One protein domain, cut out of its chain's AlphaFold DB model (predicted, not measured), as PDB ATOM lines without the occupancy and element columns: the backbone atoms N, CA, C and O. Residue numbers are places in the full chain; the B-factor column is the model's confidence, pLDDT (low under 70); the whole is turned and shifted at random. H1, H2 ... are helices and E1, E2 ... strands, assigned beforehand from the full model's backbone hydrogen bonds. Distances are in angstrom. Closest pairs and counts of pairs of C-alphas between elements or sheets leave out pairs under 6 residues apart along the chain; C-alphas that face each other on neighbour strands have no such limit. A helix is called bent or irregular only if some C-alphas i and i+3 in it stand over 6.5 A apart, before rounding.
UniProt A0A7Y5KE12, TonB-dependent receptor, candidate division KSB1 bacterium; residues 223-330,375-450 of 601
ATOM      1  N   ASN A 223     -11.536 -39.286  38.215       90.19
ATOM      2  CA  ASN A 223     -10.204 -39.279  38.839       90.19
ATOM      3  C   ASN A 223     -10.152 -38.650  40.240       90.19
ATOM      4  O   ASN A 223      -9.091 -38.645  40.864       90.19
ATOM      5  N   GLY A 224     -11.267 -38.125  40.751       90.69
ATOM      6  CA  GLY A 224     -11.259 -37.327  41.973       90.69
ATOM      7  C   GLY A 224     -10.743 -35.905  41.746       90.69
ATOM      8  O   GLY A 224     -10.108 -35.581  40.739       90.69
ATOM      9  N   PHE A 225     -10.997 -35.046  42.728       88.44
ATOM     10  CA  PHE A 225     -10.522 -33.669  42.765       88.44
ATOM     11  C   PHE A 225      -9.956 -33.363  44.139       88.44
ATOM     12  O   PHE A 225     -10.631 -33.542  45.153       88.44
ATOM     13  N   THR A 226      -8.728 -32.857  44.172       87.88
ATOM     14  CA  THR A 226      -8.087 -32.444  45.418       87.88
ATOM     15  C   THR A 226      -7.965 -30.934  45.502       87.88
ATOM     16  O   THR A 226      -7.793 -30.244  44.501       87.88
ATOM     17  N   PHE A 227      -8.021 -30.425  46.722       82.38
ATOM     18  CA  PHE A 227      -7.812 -29.031  47.088       82.38
ATOM     19  C   PHE A 227      -6.659 -28.923  48.097       82.38
ATOM     20  O   PHE A 227      -6.669 -28.087  49.003       82.38
ATOM     21  N   ASN A 228      -5.648 -29.783  47.969       78.81
ATOM     22  CA  ASN A 228      -4.477 -29.794  48.834       78.81
ATOM     23  C   ASN A 228      -3.688 -28.498  48.712       78.81
ATOM     24  O   ASN A 228      -3.275 -27.971  49.737       78.81
ATOM     25  N   ASN A 229      -3.529 -27.933  47.512       70.12
ATOM     26  CA  ASN A 229      -2.855 -26.642  47.365       70.12
ATOM     27  C   ASN A 229      -3.668 -25.522  48.013       70.12
ATOM     28  O   ASN A 229      -3.106 -24.590  48.582       70.12
ATOM     29  N   ALA A 230      -4.995 -25.632  47.979       67.31
ATOM     30  CA  ALA A 230      -5.876 -24.755  48.729       67.31
ATOM     31  C   ALA A 230      -5.693 -24.925  50.258       67.31
ATOM     32  O   ALA A 230      -5.634 -23.939  50.988       67.31
ATOM     33  N   ARG A 231      -5.527 -26.145  50.776       71.81
ATOM     34  CA  ARG A 231      -5.394 -26.382  52.228       71.81
ATOM     35  C   ARG A 231      -3.972 -26.254  52.787       71.81
ATOM     36  O   ARG A 231      -3.813 -26.006  53.983       71.81
ATOM     37  N   ALA A 232      -2.935 -26.444  51.977       57.59
ATOM     38  CA  ALA A 232      -1.555 -26.530  52.437       57.59
ATOM     39  C   ALA A 232      -1.032 -25.180  52.951       57.59
ATOM     40  O   ALA A 232      -0.980 -24.196  52.220       57.59
ATOM     41  N   GLY A 233      -0.564 -25.174  54.204       46.12
ATOM     42  CA  GLY A 233       0.420 -24.199  54.684       46.12
ATOM     43  C   GLY A 233      -0.118 -22.903  55.275       46.12
ATOM     44  O   GLY A 233       0.647 -21.953  55.385       46.12
ATOM     45  N   GLY A 234      -1.390 -22.857  55.679       43.94
ATOM     46  CA  GLY A 234      -1.967 -21.643  56.234       43.94
ATOM     47  C   GLY A 234      -1.826 -20.511  55.231       43.94
ATOM     48  O   GLY A 234      -1.065 -19.578  55.455       43.94
ATOM     49  N   GLY A 235      -2.536 -20.639  54.118       43.06
ATOM     50  CA  GLY A 235      -2.543 -19.723  52.990       43.06
ATOM     51  C   GLY A 235      -2.697 -20.561  51.739       43.06
ATOM     52  O   GLY A 235      -1.756 -21.249  51.364       43.06
ATOM     53  N   LEU A 236      -3.892 -20.560  51.144       44.06
ATOM     54  CA  LEU A 236      -4.170 -21.319  49.924       44.06
ATOM     55  C   LEU A 236      -3.087 -21.017  48.868       44.06
ATOM     56  O   LEU A 236      -3.030 -19.935  48.294       44.06
ATOM     57  N   THR A 237      -2.235 -21.980  48.543       41.00
ATOM     58  CA  THR A 237      -1.338 -21.894  47.383       41.00
ATOM     59  C   THR A 237      -2.063 -22.417  46.137       41.00
ATOM     60  O   THR A 237      -1.482 -23.121  45.325       41.00
ATOM     61  N   GLY A 238      -3.360 -22.129  45.999       48.69
ATOM     62  CA  GLY A 238      -4.207 -22.601  44.903       48.69
ATOM     63  C   GLY A 238      -4.417 -21.543  43.821       48.69
ATOM     64  O   GLY A 238      -4.319 -20.346  44.077       48.69
ATOM     65  N   SER A 239      -4.742 -21.977  42.609       51.44
ATOM     66  CA  SER A 239      -5.145 -21.091  41.518       51.44
ATOM     67  C   SER A 239      -6.554 -20.594  41.795       51.44
ATOM     68  O   SER A 239      -7.505 -21.316  41.548       51.44
ATOM     69  N   ALA A 240      -6.731 -19.391  42.332       54.19
ATOM     70  CA  ALA A 240      -8.033 -18.736  42.259       54.19
ATOM     71  C   ALA A 240      -8.055 -17.742  41.114       54.19
ATOM     72  O   ALA A 240      -7.045 -17.095  40.858       54.19
ATOM     73  N   THR A 241      -9.194 -17.623  40.435       58.16
ATOM     74  CA  THR A 241      -9.348 -16.618  39.381       58.16
ATOM     75  C   THR A 241     -10.274 -15.502  39.807       58.16
ATOM     76  O   THR A 241     -11.356 -15.761  40.330       58.16
ATOM     77  N   LEU A 242      -9.845 -14.270  39.537       58.59
ATOM     78  CA  LEU A 242     -10.621 -13.061  39.762       58.59
ATOM     79  C   LEU A 242     -11.414 -12.743  38.484       58.59
ATOM     80  O   LEU A 242     -10.794 -12.465  37.461       58.59
ATOM     81  N   PRO A 243     -12.757 -12.757  38.474       56.34
ATOM     82  CA  PRO A 243     -13.542 -12.462  37.277       56.34
ATOM     83  C   PRO A 243     -13.636 -10.937  37.026       56.34
ATOM     84  O   PRO A 243     -14.725 -10.382  36.905       56.34
ATOM     85  N   VAL A 244     -12.496 -10.233  37.009       51.47
ATOM     86  CA  VAL A 244     -12.421  -8.766  37.132       51.47
ATOM     87  C   VAL A 244     -11.430  -8.152  36.125       51.47
ATOM     88  O   VAL A 244     -10.364  -8.738  35.907       51.47
ATOM     89  N   PRO A 245     -11.713  -6.975  35.512       44.06
ATOM     90  CA  PRO A 245     -10.797  -6.367  34.543       44.06
ATOM     91  C   PRO A 245      -9.395  -6.146  35.128       44.06
ATOM     92  O   PRO A 245      -9.250  -5.561  36.198       44.06
ATOM     93  N   GLY A 246      -8.361  -6.620  34.424       47.38
ATOM     94  CA  GLY A 246      -6.950  -6.521  34.833       47.38
ATOM     95  C   GLY A 246      -6.405  -7.710  35.636       47.38
ATOM     96  O   GLY A 246      -5.192  -7.880  35.685       47.38
ATOM     97  N   PHE A 247      -7.277  -8.554  36.197       51.34
ATOM     98  CA  PHE A 247      -6.902  -9.767  36.945       51.34
ATOM     99  C   PHE A 247      -7.639 -11.032  36.459       51.34
ATOM    100  O   PHE A 247      -7.530 -12.104  37.059       51.34
ATOM    101  N   TYR A 248      -8.397 -10.903  35.363       55.28
ATOM    102  CA  TYR A 248      -9.130 -11.994  34.729       55.28
ATOM    103  C   TYR A 248      -8.194 -13.118  34.296       55.28
ATOM    104  O   TYR A 248      -7.198 -12.879  33.615       55.28
ATOM    105  N   GLY A 249      -8.505 -14.346  34.703       54.78
ATOM    106  CA  GLY A 249      -7.665 -15.511  34.414       54.78
ATOM    107  C   GLY A 249      -6.359 -15.575  35.215       54.78
ATOM    108  O   GLY A 249      -5.569 -16.490  34.998       54.78
ATOM    109  N   THR A 250      -6.086 -14.627  36.120       53.44
ATOM    110  CA  THR A 250      -4.833 -14.606  36.883       53.44
ATOM    111  C   THR A 250      -4.940 -15.483  38.125       53.44
ATOM    112  O   THR A 250      -5.801 -15.249  38.969       53.44
ATOM    113  N   ALA A 251      -4.031 -16.451  38.261       53.94
ATOM    114  CA  ALA A 251      -3.871 -17.228  39.485       53.94
ATOM    115  C   ALA A 251      -3.329 -16.339  40.616       53.94
ATOM    116  O   ALA A 251      -2.260 -15.737  40.486       53.94
ATOM    117  N   VAL A 252      -4.047 -16.274  41.735       49.78
ATOM    118  CA  VAL A 252      -3.619 -15.532  42.931       49.78
ATOM    119  C   VAL A 252      -3.145 -16.508  44.006       49.78
ATOM    120  O   VAL A 252      -3.853 -17.453  44.325       49.78
ATOM    121  N   LYS A 253      -1.958 -16.271  44.579       48.53
ATOM    122  CA  LYS A 253      -1.444 -17.026  45.736       48.53
ATOM    123  C   LYS A 253      -1.944 -16.390  47.035       48.53
ATOM    124  O   LYS A 253      -1.809 -15.179  47.207       48.53
ATOM    125  N   PHE A 254      -2.477 -17.191  47.952       49.59
ATOM    126  CA  PHE A 254      -2.949 -16.755  49.264       49.59
ATOM    127  C   PHE A 254      -1.884 -17.072  50.332       49.59
ATOM    128  O   PHE A 254      -1.231 -18.108  50.276       49.59
ATOM    129  N   THR A 255      -1.702 -16.200  51.327       43.38
ATOM    130  CA  THR A 255      -0.776 -16.407  52.462       43.38
ATOM    131  C   THR A 255      -1.514 -16.126  53.781       43.38
ATOM    132  O   THR A 255      -1.939 -14.993  53.984       43.38
ATOM    133  N   GLY A 256      -1.679 -17.109  54.676       45.09
ATOM    134  CA  GLY A 256      -2.293 -16.982  56.020       45.09
ATOM    135  C   GLY A 256      -3.153 -18.184  56.495       45.09
ATOM    136  O   GLY A 256      -3.983 -18.696  55.746       45.09
ATOM    137  N   ALA A 257      -2.935 -18.678  57.728       37.19
ATOM    138  CA  ALA A 257      -3.761 -19.722  58.350       37.19
ATOM    139  C   ALA A 257      -5.132 -19.145  58.709       37.19
ATOM    140  O   ALA A 257      -5.230 -18.269  59.564       37.19
ATOM    141  N   GLY A 258      -6.168 -19.624  58.022       39.41
ATOM    142  CA  GLY A 258      -7.485 -18.996  58.004       39.41
ATOM    143  C   GLY A 258      -7.817 -18.511  56.596       39.41
ATOM    144  O   GLY A 258      -7.228 -17.580  56.059       39.41
ATOM    145  N   VAL A 259      -8.764 -19.198  55.986       41.41
ATOM    146  CA  VAL A 259      -9.455 -18.829  54.755       41.41
ATOM    147  C   VAL A 259     -10.024 -17.397  54.854       41.41
ATOM    148  O   VAL A 259     -10.595 -17.092  55.900       41.41
ATOM    149  N   PRO A 260     -10.077 -16.544  53.802       50.38
ATOM    150  CA  PRO A 260      -9.230 -16.208  52.654       50.38
ATOM    151  C   PRO A 260      -8.729 -14.737  52.738       50.38
ATOM    152  O   PRO A 260      -9.430 -13.778  52.399       50.38
ATOM    153  N   THR A 261      -7.474 -14.535  53.125       42.50
ATOM    154  CA  THR A 261      -6.821 -13.212  53.174       42.50
ATOM    155  C   THR A 261      -5.962 -12.905  51.943       42.50
ATOM    156  O   THR A 261      -5.096 -12.034  52.017       42.50
ATOM    157  N   ALA A 262      -6.143 -13.584  50.794       45.09
ATOM    158  CA  ALA A 262      -5.399 -13.150  49.608       45.09
ATOM    159  C   ALA A 262      -5.841 -11.754  49.228       45.09
ATOM    160  O   ALA A 262      -7.007 -11.485  48.956       45.09
ATOM    161  N   ASN A 263      -4.841 -10.900  49.196       51.78
ATOM    162  CA  ASN A 263      -4.942  -9.494  48.958       51.78
ATOM    163  C   ASN A 263      -5.687  -9.175  47.651       51.78
ATOM    164  O   ASN A 263      -5.048  -9.092  46.601       51.78
ATOM    165  N   MET A 264      -7.008  -8.975  47.680       60.53
ATOM    166  CA  MET A 264      -7.706  -8.564  46.469       60.53
ATOM    167  C   MET A 264      -7.467  -7.070  46.238       60.53
ATOM    168  O   MET A 264      -7.834  -6.264  47.098       60.53
ATOM    169  N   PRO A 265      -6.922  -6.661  45.079       69.56
ATOM    170  CA  PRO A 265      -6.759  -5.251  44.766       69.56
ATOM    171  C   PRO A 265      -8.129  -4.573  44.704       69.56
ATOM    172  O   PRO A 265      -8.949  -4.888  43.841       69.56
ATOM    173  N   LEU A 266      -8.373  -3.600  45.584       77.62
ATOM    174  CA  LEU A 266      -9.627  -2.834  45.595       77.62
ATOM    175  C   LEU A 266      -9.861  -2.092  44.268       77.62
ATOM    176  O   LEU A 266     -11.003  -1.844  43.888       77.62
ATOM    177  N   ALA A 267      -8.785  -1.820  43.522       73.62
ATOM    178  CA  ALA A 267      -8.818  -1.326  42.147       73.62
ATOM    179  C   ALA A 267      -9.672  -2.204  41.217       73.62
ATOM    180  O   ALA A 267     -10.427  -1.698  40.390       73.62
ATOM    181  N   ALA A 268      -9.560  -3.524  41.372       67.75
ATOM    182  CA  ALA A 268     -10.274  -4.499  40.567       67.75
ATOM    183  C   ALA A 268     -11.777  -4.439  40.894       67.75
ATOM    184  O   ALA A 268     -12.605  -4.243  40.005       67.75
ATOM    185  N   VAL A 269     -12.126  -4.516  42.183       74.31
ATOM    186  CA  VAL A 269     -13.516  -4.403  42.668       74.31
ATOM    187  C   VAL A 269     -14.167  -3.123  42.166       74.31
ATOM    188  O   VAL A 269     -15.287  -3.146  41.658       74.31
ATOM    189  N   TYR A 270     -13.442  -2.008  42.257       80.56
ATOM    190  CA  TYR A 270     -13.916  -0.719  41.783       80.56
ATOM    191  C   TYR A 270     -14.217  -0.715  40.280       80.56
ATOM    192  O   TYR A 270     -15.202  -0.114  39.858       80.56
ATOM    193  N   GLY A 271     -13.435  -1.438  39.473       74.38
ATOM    194  CA  GLY A 271     -13.720  -1.629  38.051       74.38
ATOM    195  C   GLY A 271     -15.099  -2.246  37.788       74.38
ATOM    196  O   GLY A 271     -15.818  -1.770  36.909       74.38
ATOM    197  N   VAL A 272     -15.505  -3.246  38.580       70.94
ATOM    198  CA  VAL A 272     -16.844  -3.871  38.487       70.94
ATOM    199  C   VAL A 272     -17.937  -2.891  38.914       70.94
ATOM    200  O   VAL A 272     -18.940  -2.736  38.216       70.94
ATOM    201  N   VAL A 273     -17.722  -2.186  40.030       79.56
ATOM    202  CA  VAL A 273     -18.639  -1.149  40.536       79.56
ATOM    203  C   VAL A 273     -18.889  -0.077  39.486       79.56
ATOM    204  O   VAL A 273     -20.037   0.268  39.207       79.56
ATOM    205  N   TYR A 274     -17.820   0.418  38.868       83.12
ATOM    206  CA  TYR A 274     -17.907   1.427  37.829       83.12
ATOM    207  C   TYR A 274     -18.628   0.915  36.580       83.12
ATOM    208  O   TYR A 274     -19.476   1.624  36.041       83.12
ATOM    209  N   ALA A 275     -18.344  -0.311  36.129       75.44
ATOM    210  CA  ALA A 275     -19.023  -0.893  34.973       75.44
ATOM    211  C   ALA A 275     -20.545  -0.988  35.194       75.44
ATOM    212  O   ALA A 275     -21.315  -0.580  34.322       75.44
ATOM    213  N   GLY A 276     -20.975  -1.439  36.378       75.75
ATOM    214  CA  GLY A 276     -22.390  -1.470  36.759       75.75
ATOM    215  C   GLY A 276     -23.013  -0.073  36.845       75.75
ATOM    216  O   GLY A 276     -24.097   0.161  36.306       75.75
ATOM    217  N   LEU A 277     -22.303   0.885  37.451       83.25
ATOM    218  CA  LEU A 277     -22.745   2.279  37.534       83.25
ATOM    219  C   LEU A 277     -22.915   2.903  36.140       83.25
ATOM    220  O   LEU A 277     -23.917   3.562  35.880       83.25
ATOM    221  N   LYS A 278     -21.972   2.655  35.226       84.00
ATOM    222  CA  LYS A 278     -21.988   3.151  33.842       84.00
ATOM    223  C   LYS A 278     -23.114   2.540  33.004       84.00
ATOM    224  O   LYS A 278     -23.648   3.220  32.132       84.00
ATOM    225  N   ALA A 279     -23.463   1.278  33.248       81.12
ATOM    226  CA  ALA A 279     -24.562   0.593  32.564       81.12
ATOM    227  C   ALA A 279     -25.953   0.993  33.094       81.12
ATOM    228  O   ALA A 279     -26.960   0.760  32.425       81.12
ATOM    229  N   THR A 280     -26.027   1.592  34.285       83.31
ATOM    230  CA  THR A 280     -27.296   1.980  34.909       83.31
ATOM    231  C   THR A 280     -27.844   3.267  34.272       83.31
ATOM    232  O   THR A 280     -27.117   4.260  34.184       83.31
ATOM    233  N   PRO A 281     -29.129   3.317  33.859       91.00
ATOM    234  CA  PRO A 281     -29.724   4.536  33.319       91.00
ATOM    235  C   PRO A 281     -29.618   5.719  34.292       91.00
ATOM    236  O   PRO A 281     -29.934   5.593  35.477       91.00
ATOM    237  N   VAL A 282     -29.246   6.900  33.782       91.38
ATOM    238  CA  VAL A 282     -29.070   8.129  34.587       91.38
ATOM    239  C   VAL A 282     -30.326   8.470  35.401       91.38
ATOM    240  O   VAL A 282     -30.215   8.899  36.548       91.38
ATOM    241  N   ALA A 283     -31.518   8.214  34.853       91.06
ATOM    242  CA  ALA A 283     -32.789   8.412  35.551       91.06
ATOM    243  C   ALA A 283     -32.912   7.554  36.827       91.06
ATOM    244  O   ALA A 283     -33.393   8.039  37.851       91.06
ATOM    245  N   THR A 284     -32.429   6.307  36.794       89.25
ATOM    246  CA  THR A 284     -32.425   5.394  37.946       89.25
ATOM    247  C   THR A 284     -31.467   5.884  39.029       89.25
ATOM    248  O   THR A 284     -31.824   5.920  40.207       89.25
ATOM    249  N   ILE A 285     -30.273   6.338  38.635       89.50
ATOM    250  CA  ILE A 285     -29.280   6.900  39.565       89.50
ATOM    251  C   ILE A 285     -29.829   8.176  40.212       89.50
ATOM    252  O   ILE A 285     -29.757   8.336  41.427       89.50
ATOM    253  N   LYS A 286     -30.444   9.061  39.421       92.06
ATOM    254  CA  LYS A 286     -31.081  10.289  39.912       92.06
ATOM    255  C   LYS A 286     -32.166  10.008  40.948       92.06
ATOM    256  O   LYS A 286     -32.203  10.673  41.980       92.06
ATOM    257  N   ALA A 287     -33.025   9.020  40.694       89.56
ATOM    258  CA  ALA A 287     -34.061   8.617  41.638       89.56
ATOM    259  C   ALA A 287     -33.465   8.112  42.965       89.56
ATOM    260  O   ALA A 287     -33.953   8.485  44.029       89.56
ATOM    261  N   GLY A 288     -32.380   7.328  42.918       86.88
ATOM    262  CA  GLY A 288     -31.687   6.871  44.128       86.88
ATOM    263  C   GLY A 288     -30.968   7.997  44.887       86.88
ATOM    264  O   GLY A 288     -31.034   8.053  46.112       86.88
ATOM    265  N   LEU A 289     -30.349   8.950  44.180       89.94
ATOM    266  CA  LEU A 289     -29.740  10.138  44.796       89.94
ATOM    267  C   LEU A 289     -30.783  11.000  45.526       89.94
ATOM    268  O   LEU A 289     -30.530  11.454  46.643       89.94
ATOM    269  N   ALA A 290     -31.976  11.161  44.942       89.62
ATOM    270  CA  ALA A 290     -33.071  11.919  45.546       89.62
ATOM    271  C   ALA A 290     -33.551  11.308  46.877       89.62
ATOM    272  O   ALA A 290     -33.898  12.048  47.797       89.62
ATOM    273  N   GLN A 291     -33.499   9.977  47.026       85.25
ATOM    274  CA  GLN A 291     -33.793   9.300  48.301       85.25
ATOM    275  C   GLN A 291     -32.775   9.641  49.399       85.25
ATOM    276  O   GLN A 291     -33.106   9.595  50.579       85.25
ATOM    277  N   SER A 292     -31.557  10.030  49.014       82.56
ATOM    278  CA  SER A 292     -30.507  10.514  49.921       82.56
ATOM    279  C   SER A 292     -30.503  12.045  50.067       82.56
ATOM    280  O   SER A 292     -29.546  12.612  50.588       82.56
ATOM    281  N   GLY A 293     -31.546  12.736  49.586       87.19
ATOM    282  CA  GLY A 293     -31.660  14.197  49.636       87.19
ATOM    283  C   GLY A 293     -30.750  14.946  48.655       87.19
ATOM    284  O   GLY A 293     -30.588  16.159  48.783       87.19
ATOM    285  N   ILE A 294     -30.161  14.253  47.675       89.50
ATOM    286  CA  ILE A 294     -29.229  14.827  46.698       89.50
ATOM    287  C   ILE A 294     -29.945  15.006  45.360       89.50
ATOM    288  O   ILE A 294     -30.303  14.038  44.691       89.50
ATOM    289  N   ASN A 295     -30.109  16.259  44.942       90.69
ATOM    290  CA  ASN A 295     -30.750  16.613  43.678       90.69
ATOM    291  C   ASN A 295     -29.719  17.167  42.694       90.69
ATOM    292  O   ASN A 295     -29.247  18.290  42.850       90.69
ATOM    293  N   LEU A 296     -29.395  16.384  41.662       91.88
ATOM    294  CA  LEU A 296     -28.466  16.765  40.594       91.88
ATOM    295  C   LEU A 296     -29.158  16.727  39.221       91.88
ATOM    296  O   LEU A 296     -30.019  15.870  38.991       91.88
ATOM    297  N   PRO A 297     -28.794  17.626  38.286       93.44
ATOM    298  CA  PRO A 297     -29.260  17.544  36.907       93.44
ATOM    299  C   PRO A 297     -28.612  16.356  36.180       93.44
ATOM    300  O   PRO A 297     -27.465  16.000  36.448       93.44
ATOM    301  N   ASP A 298     -29.320  15.778  35.210       93.00
ATOM    302  CA  ASP A 298     -28.908  14.565  34.483       93.00
ATOM    303  C   ASP A 298     -27.518  14.708  33.842       93.00
ATOM    304  O   ASP A 298     -26.704  13.788  33.899       93.00
ATOM    305  N   ALA A 299     -27.209  15.893  33.304       92.62
ATOM    306  CA  ALA A 299     -25.902  16.206  32.726       92.62
ATOM    307  C   ALA A 299     -24.763  16.166  33.764       92.62
ATOM    308  O   ALA A 299     -23.663  15.715  33.447       92.62
ATOM    309  N   ALA A 300     -25.023  16.592  35.008       92.25
ATOM    310  CA  ALA A 300     -24.039  16.507  36.086       92.25
ATOM    311  C   ALA A 300     -23.814  15.054  36.512       92.25
ATOM    312  O   ALA A 300     -22.672  14.647  36.689       92.25
ATOM    313  N   ILE A 301     -24.880  14.249  36.604       92.81
ATOM    314  CA  ILE A 301     -24.773  12.818  36.924       92.81
ATOM    315  C   ILE A 301     -23.953  12.096  35.846       92.81
ATOM    316  O   ILE A 301     -22.999  11.392  36.172       92.81
ATOM    317  N   ALA A 302     -24.262  12.318  34.565       93.00
ATOM    318  CA  ALA A 302     -23.514  11.729  33.456       93.00
ATOM    319  C   ALA A 302     -22.028  12.137  33.472       93.00
ATOM    320  O   ALA A 302     -21.157  11.288  33.287       93.00
ATOM    321  N   GLY A 303     -21.729  13.414  33.740       93.88
ATOM    322  CA  GLY A 303     -20.355  13.913  33.855       93.88
ATOM    323  C   GLY A 303     -19.590  13.317  35.041       93.88
ATOM    324  O   GLY A 303     -18.437  12.919  34.890       93.88
ATOM    325  N   LEU A 304     -20.237  13.190  36.204       94.50
ATOM    326  CA  LEU A 304     -19.647  12.563  37.389       94.50
ATOM    327  C   LEU A 304     -19.340  11.081  37.160       94.50
ATOM    328  O   LEU A 304     -18.275  10.625  37.568       94.50
ATOM    329  N   ILE A 305     -20.217  10.346  36.466       93.38
ATOM    330  CA  ILE A 305     -19.951   8.953  36.082       93.38
ATOM    331  C   ILE A 305     -18.679   8.884  35.233       93.38
ATOM    332  O   ILE A 305     -17.791   8.118  35.570       93.38
ATOM    333  N   GLN A 306     -18.517   9.722  34.204       93.88
ATOM    334  CA  GLN A 306     -17.289   9.709  33.388       93.88
ATOM    335  C   GLN A 306     -16.020  10.000  34.206       93.88
ATOM    336  O   GLN A 306     -14.972   9.416  33.955       93.88
ATOM    337  N   LEU A 307     -16.099  10.880  35.206       95.31
ATOM    338  CA  LEU A 307     -14.959  11.206  36.071       95.31
ATOM    339  C   LEU A 307     -14.630  10.100  37.091       95.31
ATOM    340  O   LEU A 307     -13.495  10.025  37.562       95.31
ATOM    341  N   LEU A 308     -15.591   9.227  37.402       93.94
ATOM    342  CA  LEU A 308     -15.401   8.006  38.194       93.94
ATOM    343  C   LEU A 308     -14.779   6.857  37.379       93.94
ATOM    344  O   LEU A 308     -14.660   5.746  37.884       93.94
ATOM    345  N   ASP A 309     -14.370   7.086  36.130       89.94
ATOM    346  CA  ASP A 309     -13.682   6.057  35.355       89.94
ATOM    347  C   ASP A 309     -12.396   5.587  36.072       89.94
ATOM    348  O   ASP A 309     -11.593   6.433  36.477       89.94
ATOM    349  N   PRO A 310     -12.146   4.271  36.219       84.00
ATOM    350  CA  PRO A 310     -10.953   3.730  36.874       84.00
ATOM    351  C   PRO A 310      -9.621   4.190  36.264       84.00
ATOM    352  O   PRO A 310      -8.589   4.135  36.934       84.00
ATOM    353  N   SER A 311      -9.614   4.664  35.011       84.38
ATOM    354  CA  SER A 311      -8.433   5.290  34.401       84.38
ATOM    355  C   SER A 311      -8.110   6.675  34.987       84.38
ATOM    356  O   SER A 311      -6.939   7.067  35.020       84.38
ATOM    357  N   LEU A 312      -9.127   7.382  35.492       90.12
ATOM    358  CA  LEU A 312      -9.052   8.731  36.062       90.12
ATOM    359  C   LEU A 312      -9.061   8.715  37.599       90.12
ATOM    360  O   LEU A 312      -8.291   9.438  38.228       90.12
ATOM    361  N   THR A 313      -9.895   7.871  38.206       92.19
ATOM    362  CA  THR A 313     -10.057   7.732  39.660       92.19
ATOM    363  C   THR A 313      -9.453   6.405  40.115       92.19
ATOM    364  O   THR A 313     -10.092   5.357  40.101       92.19
ATOM    365  N   LYS A 314      -8.170   6.437  40.493       87.31
ATOM    366  CA  LYS A 314      -7.379   5.228  40.764       87.31
ATOM    367  C   LYS A 314      -7.509   4.781  42.217       87.31
ATOM    368  O   LYS A 314      -6.845   5.324  43.097       87.31
ATOM    369  N   VAL A 315      -8.338   3.771  42.450       86.00
ATOM    370  CA  VAL A 315      -8.448   3.100  43.753       86.00
ATOM    371  C   VAL A 315      -7.217   2.227  43.995       86.00
ATOM    372  O   VAL A 315      -6.758   1.526  43.096       86.00
ATOM    373  N   SER A 316      -6.684   2.262  45.213       83.31
ATOM    374  CA  SER A 316      -5.572   1.427  45.665       83.31
ATOM    375  C   SER A 316      -5.926   0.750  46.990       83.31
ATOM    376  O   SER A 316      -6.899   1.112  47.646       83.31
ATOM    377  N   GLY A 317      -5.148  -0.258  47.373       76.88
ATOM    378  CA  GLY A 317      -5.371  -1.008  48.603       76.88
ATOM    379  C   GLY A 317      -5.905  -2.407  48.358       76.88
ATOM    380  O   GLY A 317      -6.045  -2.868  47.221       76.88
ATOM    381  N   ILE A 318      -6.133  -3.094  49.467       73.00
ATOM    382  CA  ILE A 318      -6.359  -4.525  49.519       73.00
ATOM    383  C   ILE A 318      -7.592  -4.787  50.384       73.00
ATOM    384  O   ILE A 318      -7.650  -4.297  51.509       73.00
ATOM    385  N   GLY A 319      -8.556  -5.537  49.852       71.19
ATOM    386  CA  GLY A 319      -9.730  -5.996  50.596       71.19
ATOM    387  C   GLY A 319      -9.529  -7.378  51.212       71.19
ATOM    388  O   GLY A 319      -8.704  -8.164  50.733       71.19
ATOM    389  N   THR A 320     -10.310  -7.679  52.248       71.75
ATOM    390  CA  THR A 320     -10.427  -9.019  52.828       71.75
ATOM    391  C   THR A 320     -11.622  -9.751  52.227       71.75
ATOM    392  O   THR A 320     -12.654  -9.162  51.891       71.75
ATOM    393  N   SER A 321     -11.485 -11.063  52.065       69.56
ATOM    394  CA  SER A 321     -12.571 -11.922  51.598       69.56
ATOM    395  C   SER A 321     -12.980 -12.923  52.676       69.56
ATOM    396  O   SER A 321     -12.300 -13.037  53.685       69.56
ATOM    397  N   VAL A 322     -14.083 -13.641  52.468       72.94
ATOM    398  CA  VAL A 322     -14.519 -14.840  53.203       72.94
ATOM    399  C   VAL A 322     -14.922 -15.916  52.197       72.94
ATOM    400  O   VAL A 322     -15.497 -15.576  51.162       72.94
ATOM    401  N   LEU A 323     -14.601 -17.193  52.446       74.75
ATOM    402  CA  LEU A 323     -15.153 -18.266  51.614       74.75
ATOM    403  C   LEU A 323     -16.556 -18.582  52.103       74.75
ATOM    404  O   LEU A 323     -16.838 -18.524  53.298       74.75
ATOM    405  N   ASP A 324     -17.417 -18.961  51.171       76.69
ATOM    406  CA  ASP A 324     -18.749 -19.446  51.503       76.69
ATOM    407  C   ASP A 324     -18.763 -20.876  52.065       76.69
ATOM    408  O   ASP A 324     -19.758 -21.282  52.664       76.69
ATOM    409  N   ARG A 325     -17.678 -21.637  51.882       77.88
ATOM    410  CA  ARG A 325     -17.446 -22.959  52.481       77.88
ATOM    411  C   ARG A 325     -15.969 -23.348  52.452       77.88
ATOM    412  O   ARG A 325     -15.178 -22.765  51.713       77.88
ATOM    413  N   ASP A 326     -15.628 -24.393  53.195       76.44
ATOM    414  CA  ASP A 326     -14.302 -25.005  53.142       76.44
ATOM    415  C   ASP A 326     -14.072 -25.777  51.834       76.44
ATOM    416  O   ASP A 326     -15.004 -26.288  51.208       76.44
ATOM    417  N   ALA A 327     -12.804 -25.875  51.428       78.19
ATOM    418  CA  ALA A 327     -12.385 -26.672  50.281       78.19
ATOM    419  C   ALA A 327     -12.268 -28.155  50.673       78.19
ATOM    420  O   ALA A 327     -11.344 -28.547  51.398       78.19
ATOM    421  N   VAL A 328     -13.196 -28.972  50.180       80.19
ATOM    422  CA  VAL A 328     -13.297 -30.405  50.484       80.19
ATOM    423  C   VAL A 328     -12.914 -31.206  49.246       80.19
ATOM    424  O   VAL A 328     -13.339 -30.874  48.144       80.19
ATOM    425  N   ASP A 329     -12.094 -32.240  49.432       85.81
ATOM    426  CA  ASP A 329     -11.746 -33.151  48.341       85.81
ATOM    427  C   ASP A 329     -12.949 -33.976  47.906       85.81
ATOM    428  O   ASP A 329     -13.834 -34.292  48.700       85.81
ATOM    429  N   SER A 330     -12.938 -34.361  46.638       86.25
ATOM    430  CA  SER A 330     -13.873 -35.324  46.090       86.25
ATOM    431  C   SER A 330     -13.107 -36.567  45.667       86.25
ATOM    432  O   SER A 330     -12.196 -36.489  44.843       86.25
ATOM    433  N   SER A 375     -16.281 -26.048  43.740       82.88
ATOM    434  CA  SER A 375     -15.446 -24.890  44.073       82.88
ATOM    435  C   SER A 375     -16.043 -24.057  45.212       82.88
ATOM    436  O   SER A 375     -17.165 -23.545  45.082       82.88
ATOM    437  N   PRO A 376     -15.278 -23.814  46.289       82.00
ATOM    438  CA  PRO A 376     -15.536 -22.697  47.184       82.00
ATOM    439  C   PRO A 376     -15.436 -21.356  46.455       82.00
ATOM    440  O   PRO A 376     -14.582 -21.162  45.579       82.00
ATOM    441  N   LEU A 377     -16.283 -20.411  46.849       81.25
ATOM    442  CA  LEU A 377     -16.283 -19.055  46.318       81.25
ATOM    443  C   LEU A 377     -15.866 -18.069  47.405       81.25
ATOM    444  O   LEU A 377     -16.344 -18.150  48.534       81.25
ATOM    445  N   ALA A 378     -14.994 -17.127  47.057       76.38
ATOM    446  CA  ALA A 378     -14.608 -16.032  47.936       76.38
ATOM    447  C   ALA A 378     -15.487 -14.812  47.673       76.38
ATOM    448  O   ALA A 378     -15.633 -14.395  46.526       76.38
ATOM    449  N   PHE A 379     -16.008 -14.204  48.731       76.31
ATOM    450  CA  PHE A 379     -16.783 -12.963  48.704       76.31
ATOM    451  C   PHE A 379     -16.073 -11.896  49.528       76.31
ATOM    452  O   PHE A 379     -15.362 -12.222  50.470       76.31
ATOM    453  N   LEU A 380     -16.256 -10.619  49.198       74.06
ATOM    454  CA  LEU A 380     -15.732  -9.526  50.023       74.06
ATOM    455  C   LEU A 380     -16.364  -9.539  51.417       74.06
ATOM    456  O   LEU A 380     -17.586  -9.563  51.538       74.06
ATOM    457  N   ALA A 381     -15.535  -9.469  52.458       73.62
ATOM    458  CA  ALA A 381     -16.000  -9.547  53.841       73.62
ATOM    459  C   ALA A 381     -16.563  -8.212  54.352       73.62
ATOM    460  O   ALA A 381     -17.553  -8.190  55.082       73.62
ATOM    461  N   ASN A 382     -15.944  -7.090  53.967       79.31
ATOM    462  CA  ASN A 382     -16.302  -5.761  54.463       79.31
ATOM    463  C   ASN A 382     -16.203  -4.687  53.371       79.31
ATOM    464  O   ASN A 382     -15.363  -3.790  53.422       79.31
ATOM    465  N   ILE A 383     -17.097  -4.760  52.380       77.81
ATOM    466  CA  ILE A 383     -17.133  -3.813  51.252       77.81
ATOM    467  C   ILE A 383     -17.177  -2.358  51.747       77.81
ATOM    468  O   ILE A 383     -16.427  -1.517  51.254       77.81
ATOM    469  N   ASP A 384     -18.019  -2.062  52.742       81.94
ATOM    470  CA  ASP A 384     -18.203  -0.697  53.238       81.94
ATOM    471  C   ASP A 384     -16.946  -0.168  53.936       81.94
ATOM    472  O   ASP A 384     -16.544   0.968  53.692       81.94
ATOM    473  N   GLY A 385     -16.317  -0.985  54.784       83.94
ATOM    474  CA  GLY A 385     -15.130  -0.595  55.542       83.94
ATOM    475  C   GLY A 385     -13.831  -0.606  54.739       83.94
ATOM    476  O   GLY A 385     -12.854  -0.018  55.190       83.94
ATOM    477  N   GLU A 386     -13.807  -1.234  53.562       84.25
ATOM    478  CA  GLU A 386     -12.591  -1.386  52.754       84.25
ATOM    479  C   GLU A 386     -12.644  -0.567  51.462       84.25
ATOM    480  O   GLU A 386     -11.772   0.268  51.216       84.25
ATOM    481  N   LEU A 387     -13.689  -0.741  50.645       86.62
ATOM    482  CA  LEU A 387     -13.793  -0.074  49.347       86.62
ATOM    483  C   LEU A 387     -14.175   1.402  49.484       86.62
ATOM    484  O   LEU A 387     -13.619   2.238  48.772       86.62
ATOM    485  N   THR A 388     -15.088   1.748  50.397       91.50
ATOM    486  CA  THR A 388     -15.527   3.142  50.600       91.50
ATOM    487  C   THR A 388     -14.376   4.086  50.958       91.50
ATOM    488  O   THR A 388     -14.237   5.108  50.281       91.50
ATOM    489  N   PRO A 389     -13.521   3.804  51.964       92.56
ATOM    490  CA  PRO A 389     -12.407   4.697  52.279       92.56
ATOM    491  C   PRO A 389     -11.364   4.753  51.157       92.56
ATOM    492  O   PRO A 389     -10.849   5.835  50.869       92.56
ATOM    493  N   ALA A 390     -11.089   3.633  50.482       91.69
ATOM    494  CA  ALA A 390     -10.158   3.594  49.355       91.69
ATOM    495  C   ALA A 390     -10.659   4.430  48.162       91.69
ATOM    496  O   ALA A 390      -9.900   5.192  47.558       91.69
ATOM    497  N   LEU A 391     -11.958   4.352  47.860       94.19
ATOM    498  CA  LEU A 391     -12.594   5.175  46.837       94.19
ATOM    499  C   LEU A 391     -12.646   6.651  47.243       94.19
ATOM    500  O   LEU A 391     -12.357   7.512  46.419       94.19
ATOM    501  N   ALA A 392     -12.945   6.966  48.503       95.81
ATOM    502  CA  ALA A 392     -12.933   8.346  48.986       95.81
ATOM    503  C   ALA A 392     -11.548   8.995  48.819       95.81
ATOM    504  O   ALA A 392     -11.454  10.142  48.380       95.81
ATOM    505  N   GLN A 393     -10.469   8.256  49.098       96.12
ATOM    506  CA  GLN A 393      -9.103   8.725  48.848       96.12
ATOM    507  C   GLN A 393      -8.831   8.936  47.352       96.12
ATOM    508  O   GLN A 393      -8.284   9.972  46.974       96.12
ATOM    509  N   ALA A 394      -9.254   8.002  46.496       95.56
ATOM    510  CA  ALA A 394      -9.092   8.123  45.047       95.56
ATOM    511  C   ALA A 394      -9.857   9.325  44.466       95.56
ATOM    512  O   ALA A 394      -9.324  10.052  43.627       95.56
ATOM    513  N   ILE A 395     -11.079   9.574  44.946       96.88
ATOM    514  CA  ILE A 395     -11.892  10.734  44.562       96.88
ATOM    515  C   ILE A 395     -11.205  12.030  44.999       96.88
ATOM    516  O   ILE A 395     -11.105  12.959  44.203       96.88
ATOM    517  N   ALA A 396     -10.693  12.093  46.234       95.62
ATOM    518  CA  ALA A 396      -9.979  13.267  46.732       95.62
ATOM    519  C   ALA A 396      -8.684  13.551  45.945       95.62
ATOM    520  O   ALA A 396      -8.329  14.714  45.748       95.62
ATOM    521  N   ALA A 397      -8.002  12.501  45.472       95.25
ATOM    522  CA  ALA A 397      -6.798  12.602  44.648       95.25
ATOM    523  C   ALA A 397      -7.082  13.027  43.193       95.25
ATOM    524  O   ALA A 397      -6.213  13.602  42.537       95.25
ATOM    525  N   ASN A 398      -8.293  12.790  42.680       95.75
ATOM    526  CA  ASN A 398      -8.728  13.286  41.377       95.75
ATOM    527  C   ASN A 398      -9.194  14.747  41.501       95.75
ATOM    528  O   ASN A 398     -10.351  15.023  41.811       95.75
ATOM    529  N   ALA A 399      -8.288  15.697  41.242       94.94
ATOM    530  CA  ALA A 399      -8.541  17.130  41.423       94.94
ATOM    531  C   ALA A 399      -9.793  17.637  40.679       94.94
ATOM    532  O   ALA A 399     -10.557  18.429  41.231       94.94
ATOM    533  N   THR A 400     -10.035  17.154  39.456       95.38
ATOM    534  CA  THR A 400     -11.201  17.540  38.647       95.38
ATOM    535  C   THR A 400     -12.495  17.014  39.255       95.38
ATOM    536  O   THR A 400     -13.460  17.768  39.402       95.38
ATOM    537  N   LEU A 401     -12.525  15.736  39.643       95.81
ATOM    538  CA  LEU A 401     -13.693  15.138  40.284       95.81
ATOM    539  C   LEU A 401     -13.975  15.795  41.638       95.81
ATOM    540  O   LEU A 401     -15.111  16.192  41.882       95.81
ATOM    541  N   ASN A 402     -12.950  15.982  42.472       95.38
ATOM    542  CA  ASN A 402     -13.073  16.595  43.793       95.38
ATOM    543  C   ASN A 402     -13.594  18.046  43.717       95.38
ATOM    544  O   ASN A 402     -14.479  18.436  44.477       95.38
ATOM    545  N   ALA A 403     -13.112  18.834  42.750       94.50
ATOM    546  CA  ALA A 403     -13.630  20.180  42.506       94.50
ATOM    547  C   ALA A 403     -15.087  20.158  42.011       94.50
ATOM    548  O   ALA A 403     -15.905  20.954  42.468       94.50
ATOM    549  N   THR A 404     -15.424  19.227  41.111       94.25
ATOM    550  CA  THR A 404     -16.773  19.105  40.530       94.25
ATOM    551  C   THR A 404     -17.806  18.717  41.586       94.25
ATOM    552  O   THR A 404     -18.852  19.348  41.672       94.25
ATOM    553  N   ILE A 405     -17.517  17.727  42.438       94.44
ATOM    554  CA  ILE A 405     -18.439  17.326  43.518       94.44
ATOM    555  C   ILE A 405     -18.598  18.437  44.568       94.44
ATOM    556  O   ILE A 405     -19.697  18.630  45.089       94.44
ATOM    557  N   GLY A 406     -17.543  19.227  44.811       93.69
ATOM    558  CA  GLY A 406     -17.579  20.375  45.718       93.69
ATOM    559  C   GLY A 406     -18.533  21.487  45.269       93.69
ATOM    560  O   GLY A 406     -19.179  22.106  46.112       93.69
ATOM    561  N   GLN A 407     -18.711  21.693  43.957       92.62
ATOM    562  CA  GLN A 407     -19.697  22.647  43.414       92.62
ATOM    563  C   GLN A 407     -21.142  22.276  43.771       92.62
ATOM    564  O   GLN A 407     -22.012  23.144  43.809       92.62
ATOM    565  N   PHE A 408     -21.391  21.000  44.064       90.62
ATOM    566  CA  PHE A 408     -22.693  20.485  44.472       90.62
ATOM    567  C   PHE A 408     -22.827  20.311  45.992       90.62
ATOM    568  O   PHE A 408     -23.791  19.708  46.456       90.62
ATOM    569  N   GLY A 409     -21.868  20.816  46.780       91.00
ATOM    570  CA  GLY A 409     -21.868  20.673  48.240       91.00
ATOM    571  C   GLY A 409     -21.583  19.249  48.728       91.00
ATOM    572  O   GLY A 409     -21.853  18.933  49.886       91.00
ATOM    573  N   LEU A 410     -21.048  18.385  47.861       93.69
ATOM    574  CA  LEU A 410     -20.676  17.013  48.192       93.69
ATOM    575  C   LEU A 410     -19.182  16.926  48.520       93.69
ATOM    576  O   LEU A 410     -18.374  17.737  48.069       93.69
ATOM    577  N   ASN A 411     -18.803  15.907  49.286       95.00
ATOM    578  CA  ASN A 411     -17.410  15.591  49.589       95.00
ATOM    579  C   ASN A 411     -17.069  14.157  49.156       95.00
ATOM    580  O   ASN A 411     -17.955  13.341  48.886       95.00
ATOM    581  N   ALA A 412     -15.772  13.853  49.082       94.56
ATOM    582  CA  ALA A 412     -15.293  12.562  48.600       94.56
ATOM    583  C   ALA A 412     -15.834  11.352  49.401       94.56
ATOM    584  O   ALA A 412     -16.301  10.410  48.758       94.56
ATOM    585  N   PRO A 413     -15.872  11.361  50.753       94.56
ATOM    586  CA  PRO A 413     -16.522  10.300  51.531       94.56
ATOM    587  C   PRO A 413     -18.000  10.073  51.191       94.56
ATOM    588  O   PRO A 413     -18.416   8.928  51.027       94.56
ATOM    589  N   THR A 414     -18.792  11.141  51.044       91.69
ATOM    590  CA  THR A 414     -20.220  11.042  50.703       91.69
ATOM    591  C   THR A 414     -20.417  10.420  49.323       91.69
ATOM    592  O   THR A 414     -21.225   9.508  49.173       91.69
ATOM    593  N   VAL A 415     -19.654  10.862  48.320       92.19
ATOM    594  CA  VAL A 415     -19.752  10.312  46.958       92.19
ATOM    595  C   VAL A 415     -19.294   8.854  46.918       92.19
ATOM    596  O   VAL A 415     -19.961   8.030  46.298       92.19
ATOM    597  N   ALA A 416     -18.211   8.511  47.620       93.19
ATOM    598  CA  ALA A 416     -17.749   7.131  47.723       93.19
ATOM    599  C   ALA A 416     -18.817   6.215  48.342       93.19
ATOM    600  O   ALA A 416     -19.111   5.164  47.778       93.19
ATOM    601  N   ALA A 417     -19.440   6.632  49.449       90.94
ATOM    602  CA  ALA A 417     -20.485   5.859  50.119       90.94
ATOM    603  C   ALA A 417     -21.717   5.643  49.226       90.94
ATOM    604  O   ALA A 417     -22.293   4.561  49.221       90.94
ATOM    605  N   ILE A 418     -22.092   6.647  48.431       89.00
ATOM    606  CA  ILE A 418     -23.195   6.541  47.469       89.00
ATOM    607  C   ILE A 418     -22.854   5.548  46.356       89.00
ATOM    608  O   ILE A 418     -23.645   4.654  46.072       89.00
ATOM    609  N   VAL A 419     -21.678   5.680  45.733       89.00
ATOM    610  CA  VAL A 419     -21.243   4.797  44.637       89.00
ATOM    611  C   VAL A 419     -21.156   3.346  45.109       89.00
ATOM    612  O   VAL A 419     -21.678   2.450  44.445       89.00
ATOM    613  N   VAL A 420     -20.551   3.115  46.278       87.50
ATOM    614  CA  VAL A 420     -20.493   1.784  46.892       87.50
ATOM    615  C   VAL A 420     -21.895   1.300  47.256       87.50
ATOM    616  O   VAL A 420     -22.236   0.167  46.934       87.50
ATOM    617  N   GLY A 421     -22.746   2.154  47.828       85.06
ATOM    618  CA  GLY A 421     -24.126   1.828  48.194       85.06
ATOM    619  C   GLY A 421     -25.001   1.403  47.011       85.06
ATOM    620  O   GLY A 421     -25.771   0.453  47.143       85.06
ATOM    621  N   PHE A 422     -24.845   2.031  45.841       79.44
ATOM    622  CA  PHE A 422     -25.544   1.628  44.614       79.44
ATOM    623  C   PHE A 422     -25.121   0.242  44.118       79.44
ATOM    624  O   PHE A 422     -25.949  -0.514  43.612       79.44
ATOM    625  N   ALA A 423     -23.839  -0.101  44.251       74.62
ATOM    626  CA  ALA A 423     -23.321  -1.385  43.794       74.62
ATOM    627  C   ALA A 423     -23.436  -2.496  44.848       74.62
ATOM    628  O   ALA A 423     -23.454  -3.673  44.489       74.62
ATOM    629  N   LYS A 424     -23.554  -2.142  46.134       75.12
ATOM    630  CA  LYS A 424     -23.527  -3.060  47.279       75.12
ATOM    631  C   LYS A 424     -24.462  -4.267  47.139       75.12
ATOM    632  O   LYS A 424     -23.954  -5.368  47.338       75.12
ATOM    633  N   PRO A 425     -25.748  -4.128  46.748       70.56
ATOM    634  CA  PRO A 425     -26.637  -5.284  46.602       70.56
ATOM    635  C   PRO A 425     -26.123  -6.329  45.602       70.56
ATOM    636  O   PRO A 425     -26.326  -7.524  45.796       70.56
ATOM    637  N   ASN A 426     -25.424  -5.884  44.554       65.81
ATOM    638  CA  ASN A 426     -24.874  -6.756  43.518       65.81
ATOM    639  C   ASN A 426     -23.477  -7.276  43.890       65.81
ATOM    640  O   ASN A 426     -23.143  -8.413  43.583       65.81
ATOM    641  N   LEU A 427     -22.656  -6.482  44.584       67.19
ATOM    642  CA  LEU A 427     -21.312  -6.897  45.001       67.19
ATOM    643  C   LEU A 427     -21.322  -7.952  46.111       67.19
ATOM    644  O   LEU A 427     -20.420  -8.780  46.154       67.19
ATOM    645  N   SER A 428     -22.323  -7.944  46.997       65.25
ATOM    646  CA  SER A 428     -22.429  -8.933  48.079       65.25
ATOM    647  C   SER A 428     -22.712 -10.356  47.587       65.25
ATOM    648  O   SER A 428     -22.506 -11.302  48.338       65.25
ATOM    649  N   VAL A 429     -23.183 -10.511  46.346       64.62
ATOM    650  CA  VAL A 429     -23.521 -11.810  45.736       64.62
ATOM    651  C   VAL A 429     -22.577 -12.209  44.599       64.62
ATOM    652  O   VAL A 429     -22.696 -13.312  44.067       64.62
ATOM    653  N   LEU A 430     -21.634 -11.342  44.219       69.44
ATOM    654  CA  LEU A 430     -20.642 -11.639  43.189       69.44
ATOM    655  C   LEU A 430     -19.384 -12.234  43.831       69.44
ATOM    656  O   LEU A 430     -18.747 -11.564  44.649       69.44
ATOM    657  N   PRO A 431     -18.988 -13.463  43.461       74.38
ATOM    658  CA  PRO A 431     -17.755 -14.034  43.963       74.38
ATOM    659  C   PRO A 431     -16.576 -13.263  43.381       74.38
ATOM    660  O   PRO A 431     -16.473 -13.041  42.172       74.38
ATOM    661  N   VAL A 432     -15.674 -12.858  44.259       69.69
ATOM    662  CA  VAL A 432     -14.459 -12.151  43.884       69.69
ATOM    663  C   VAL A 432     -13.316 -13.094  43.555       69.69
ATOM    664  O   VAL A 432     -12.427 -12.698  42.814       69.69
ATOM    665  N   ALA A 433     -13.361 -14.341  44.026       72.88
ATOM    666  CA  ALA A 433     -12.440 -15.388  43.603       72.88
ATOM    667  C   ALA A 433     -13.129 -16.758  43.584       72.88
ATOM    668  O   ALA A 433     -14.028 -17.025  44.381       72.88
ATOM    669  N   VAL A 434     -12.677 -17.638  42.694       78.56
ATOM    670  CA  VAL A 434     -13.127 -19.035  42.620       78.56
ATOM    671  C   VAL A 434     -11.965 -19.952  42.963       78.56
ATOM    672  O   VAL A 434     -10.965 -19.923  42.248       78.56
ATOM    673  N   VAL A 435     -12.083 -20.766  44.014       79.06
ATOM    674  CA  VAL A 435     -11.048 -21.742  44.387       79.06
ATOM    675  C   VAL A 435     -11.074 -22.912  43.400       79.06
ATOM    676  O   VAL A 435     -12.101 -23.577  43.255       79.06
ATOM    677  N   GLN A 436      -9.956 -23.157  42.715       78.75
ATOM    678  CA  GLN A 436      -9.820 -24.267  41.767       78.75
ATOM    679  C   GLN A 436      -9.263 -25.528  42.441       78.75
ATOM    680  O   GLN A 436      -8.472 -25.404  43.384       78.75
ATOM    681  N   PRO A 437      -9.624 -26.721  41.940       82.38
ATOM    682  CA  PRO A 437      -8.940 -27.955  42.301       82.38
ATOM    683  C   PRO A 437      -7.475 -27.942  41.828       82.38
ATOM    684  O   PRO A 437      -7.085 -27.204  40.921       82.38
ATOM    685  N   ASP A 438      -6.645 -28.766  42.461       79.56
ATOM    686  CA  ASP A 438      -5.208 -28.868  42.196       79.56
ATOM    687  C   ASP A 438      -4.933 -29.332  40.767       79.56
ATOM    688  O   ASP A 438      -4.081 -28.781  40.068       79.56
ATOM    689  N   HIS A 439      -5.700 -30.331  40.346       73.25
ATOM    690  CA  HIS A 439      -5.724 -30.893  39.009       73.25
ATOM    691  C   HIS A 439      -6.963 -30.333  38.304       73.25
ATOM    692  O   HIS A 439      -8.014 -30.237  38.930       73.25
ATOM    693  N   ASN A 440      -6.857 -29.969  37.020       71.50
ATOM    694  CA  ASN A 440      -7.953 -29.375  36.232       71.50
ATOM    695  C   ASN A 440      -8.251 -27.882  36.501       71.50
ATOM    696  O   ASN A 440      -9.398 -27.440  36.515       71.50
ATOM    697  N   GLN A 441      -7.200 -27.080  36.676       69.38
ATOM    698  CA  GLN A 441      -7.315 -25.632  36.857       69.38
ATOM    699  C   GLN A 441      -7.779 -24.954  35.564       69.38
ATOM    700  O   GLN A 441      -6.997 -24.819  34.621       69.38
ATOM    701  N   VAL A 442      -9.031 -24.486  35.529       73.06
ATOM    702  CA  VAL A 442      -9.538 -23.651  34.432       73.06
ATOM    703  C   VAL A 442      -9.723 -22.229  34.944       73.06
ATOM    704  O   VAL A 442     -10.638 -21.964  35.730       73.06
ATOM    705  N   PRO A 443      -8.847 -21.287  34.553       67.69
ATOM    706  CA  PRO A 443      -8.936 -19.942  35.078       67.69
ATOM    707  C   PRO A 443     -10.269 -19.272  34.724       67.69
ATOM    708  O   PRO A 443     -10.621 -19.136  33.558       67.69
ATOM    709  N   GLY A 444     -10.985 -18.798  35.739       67.69
ATOM    710  CA  GLY A 444     -12.173 -17.946  35.600       67.69
ATOM    711  C   GLY A 444     -13.488 -18.694  35.697       67.69
ATOM    712  O   GLY A 444     -14.544 -18.071  35.566       67.69
ATOM    713  N   GLU A 445     -13.429 -20.001  35.947       81.12
ATOM    714  CA  GLU A 445     -14.599 -20.858  35.892       81.12
ATOM    715  C   GLU A 445     -14.944 -21.465  37.253       81.12
ATOM    716  O   GLU A 445     -14.084 -21.951  37.974       81.12
ATOM    717  N   ILE A 446     -16.221 -21.453  37.612       84.81
ATOM    718  CA  ILE A 446     -16.776 -22.190  38.739       84.81
ATOM    719  C   ILE A 446     -16.819 -23.663  38.366       84.81
ATOM    720  O   ILE A 446     -17.501 -24.041  37.414       84.81
ATOM    721  N   PHE A 447     -16.134 -24.485  39.151       86.00
ATOM    722  CA  PHE A 447     -16.128 -25.922  38.965       86.00
ATOM    723  C   PHE A 447     -17.296 -26.578  39.717       86.00
ATOM    724  O   PHE A 447     -17.525 -26.348  40.915       86.00
ATOM    725  N   ALA A 448     -18.061 -27.375  38.977       88.50
ATOM    726  CA  ALA A 448     -19.155 -28.193  39.466       88.50
ATOM    727  C   ALA A 448     -18.960 -29.642  39.012       88.50
ATOM    728  O   ALA A 448     -18.496 -29.882  37.900       88.50
ATOM    729  N   SER A 449     -19.315 -30.610  39.852       90.00
ATOM    730  CA  SER A 449     -19.086 -32.021  39.550       90.00
ATOM    731  C   SER A 449     -20.109 -32.947  40.194       90.00
ATOM    732  O   SER A 449     -20.989 -32.522  40.945       90.00
ATOM    733  N   TYR A 450     -19.993 -34.222  39.844       89.44
ATOM    734  CA  TYR A 450     -20.712 -35.332  40.443       89.44
ATOM    735  C   TYR A 450     -19.935 -35.868  41.646       89.44
ATOM    736  O   TYR A 450     -18.705 -35.931  41.646       89.44
TER     737      TYR A 450
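What this domain is: This is residues 223 to 330 and 375 to 450 of the 601 residues of the protein "TonB-dependent receptor" of candidate division KSB1 bacterium (UniProt A0A7Y5KE12). This is a rod with two unlike ends: at one end six helices pack together, H2 across the pair H5 and H7, with H3 on H4 and H6 at the tip; at the other a small three-stranded sheet lies among loops with H1 and E4, near both printed ends. The printed part has 184 residues with seven named helices and four named strands, in the order H1 H2 H3 H4 E1 E2 H5 H6 H7 E3 E4. The sheet runs E1, E2, E3, all antiparallel; the class is mostly helix. The whole is compact, with a radius of gyration of the C-alphas of 18.6 A and spans of 61 by 29 by 24 A.

How they stand to each other: Start at H1, residues 228 to 231, which touches no helix. H2, residues 266 to 279, touches H7, residues 412 to 427, about perpendicular at 79 degrees, with residues 273 to 277 alone; look at the closest C-alphas, Val 273 and Ala 423, 5.7 A apart. H3, residues 282 to 291, touches H4, residues 298 to 307, about perpendicular at 80 degrees, closest at C-alphas 282 and 298, 6.4 A. H4 touches H6, residues 399 to 407, at a shallow tilt of 25 degrees, opposite ways, closest at C-alphas 307 and 401, 5.9 A. E1, residues 321 to 323, is antiparallel to E2, residues 377 to 380, with N 322 and O 379 2.8 A apart, within hydrogen-bond range. H5, residues 383 to 397, touches H7 at a steep tilt of 41 degrees, opposite ways, closest at C-alphas 392 and 413, 4.8 A. E3, residues 433 to 435, is antiparallel to E2, with N 378 and O 433 2.8 A apart. E4, residues 445 to 449, pairs with no named strand. In H2, H3, H4 and H6 every O i to N i+4 pair is within hydrogen-bond range, in H5 8 of 11 and in H7 10 of 12; H1 is too short for such a pair.

Where its parts are: Find C-alpha 228 at (-4.477, -29.794, 48.834), where H1 begins. H2 is 20.1 A long and H5 20.5 A. H7, 20.7 A, is irregular: C-alphas 422 and 425 are 7.3 A apart. E4 ends at C-alpha 449, (-19.086, -32.021, 39.550).

The domain as a whole: The two C-alphas farthest apart, of Asn 223 and Gln 407, are 62.8 A apart. Residues 331 to 374 are not printed, and C-alphas 330 and 375 are 10.7 A apart across the cut. The links H1 to H2 and H4 to E1 are long. Confidence is under 70 in 46 residues, among them 232 to 265.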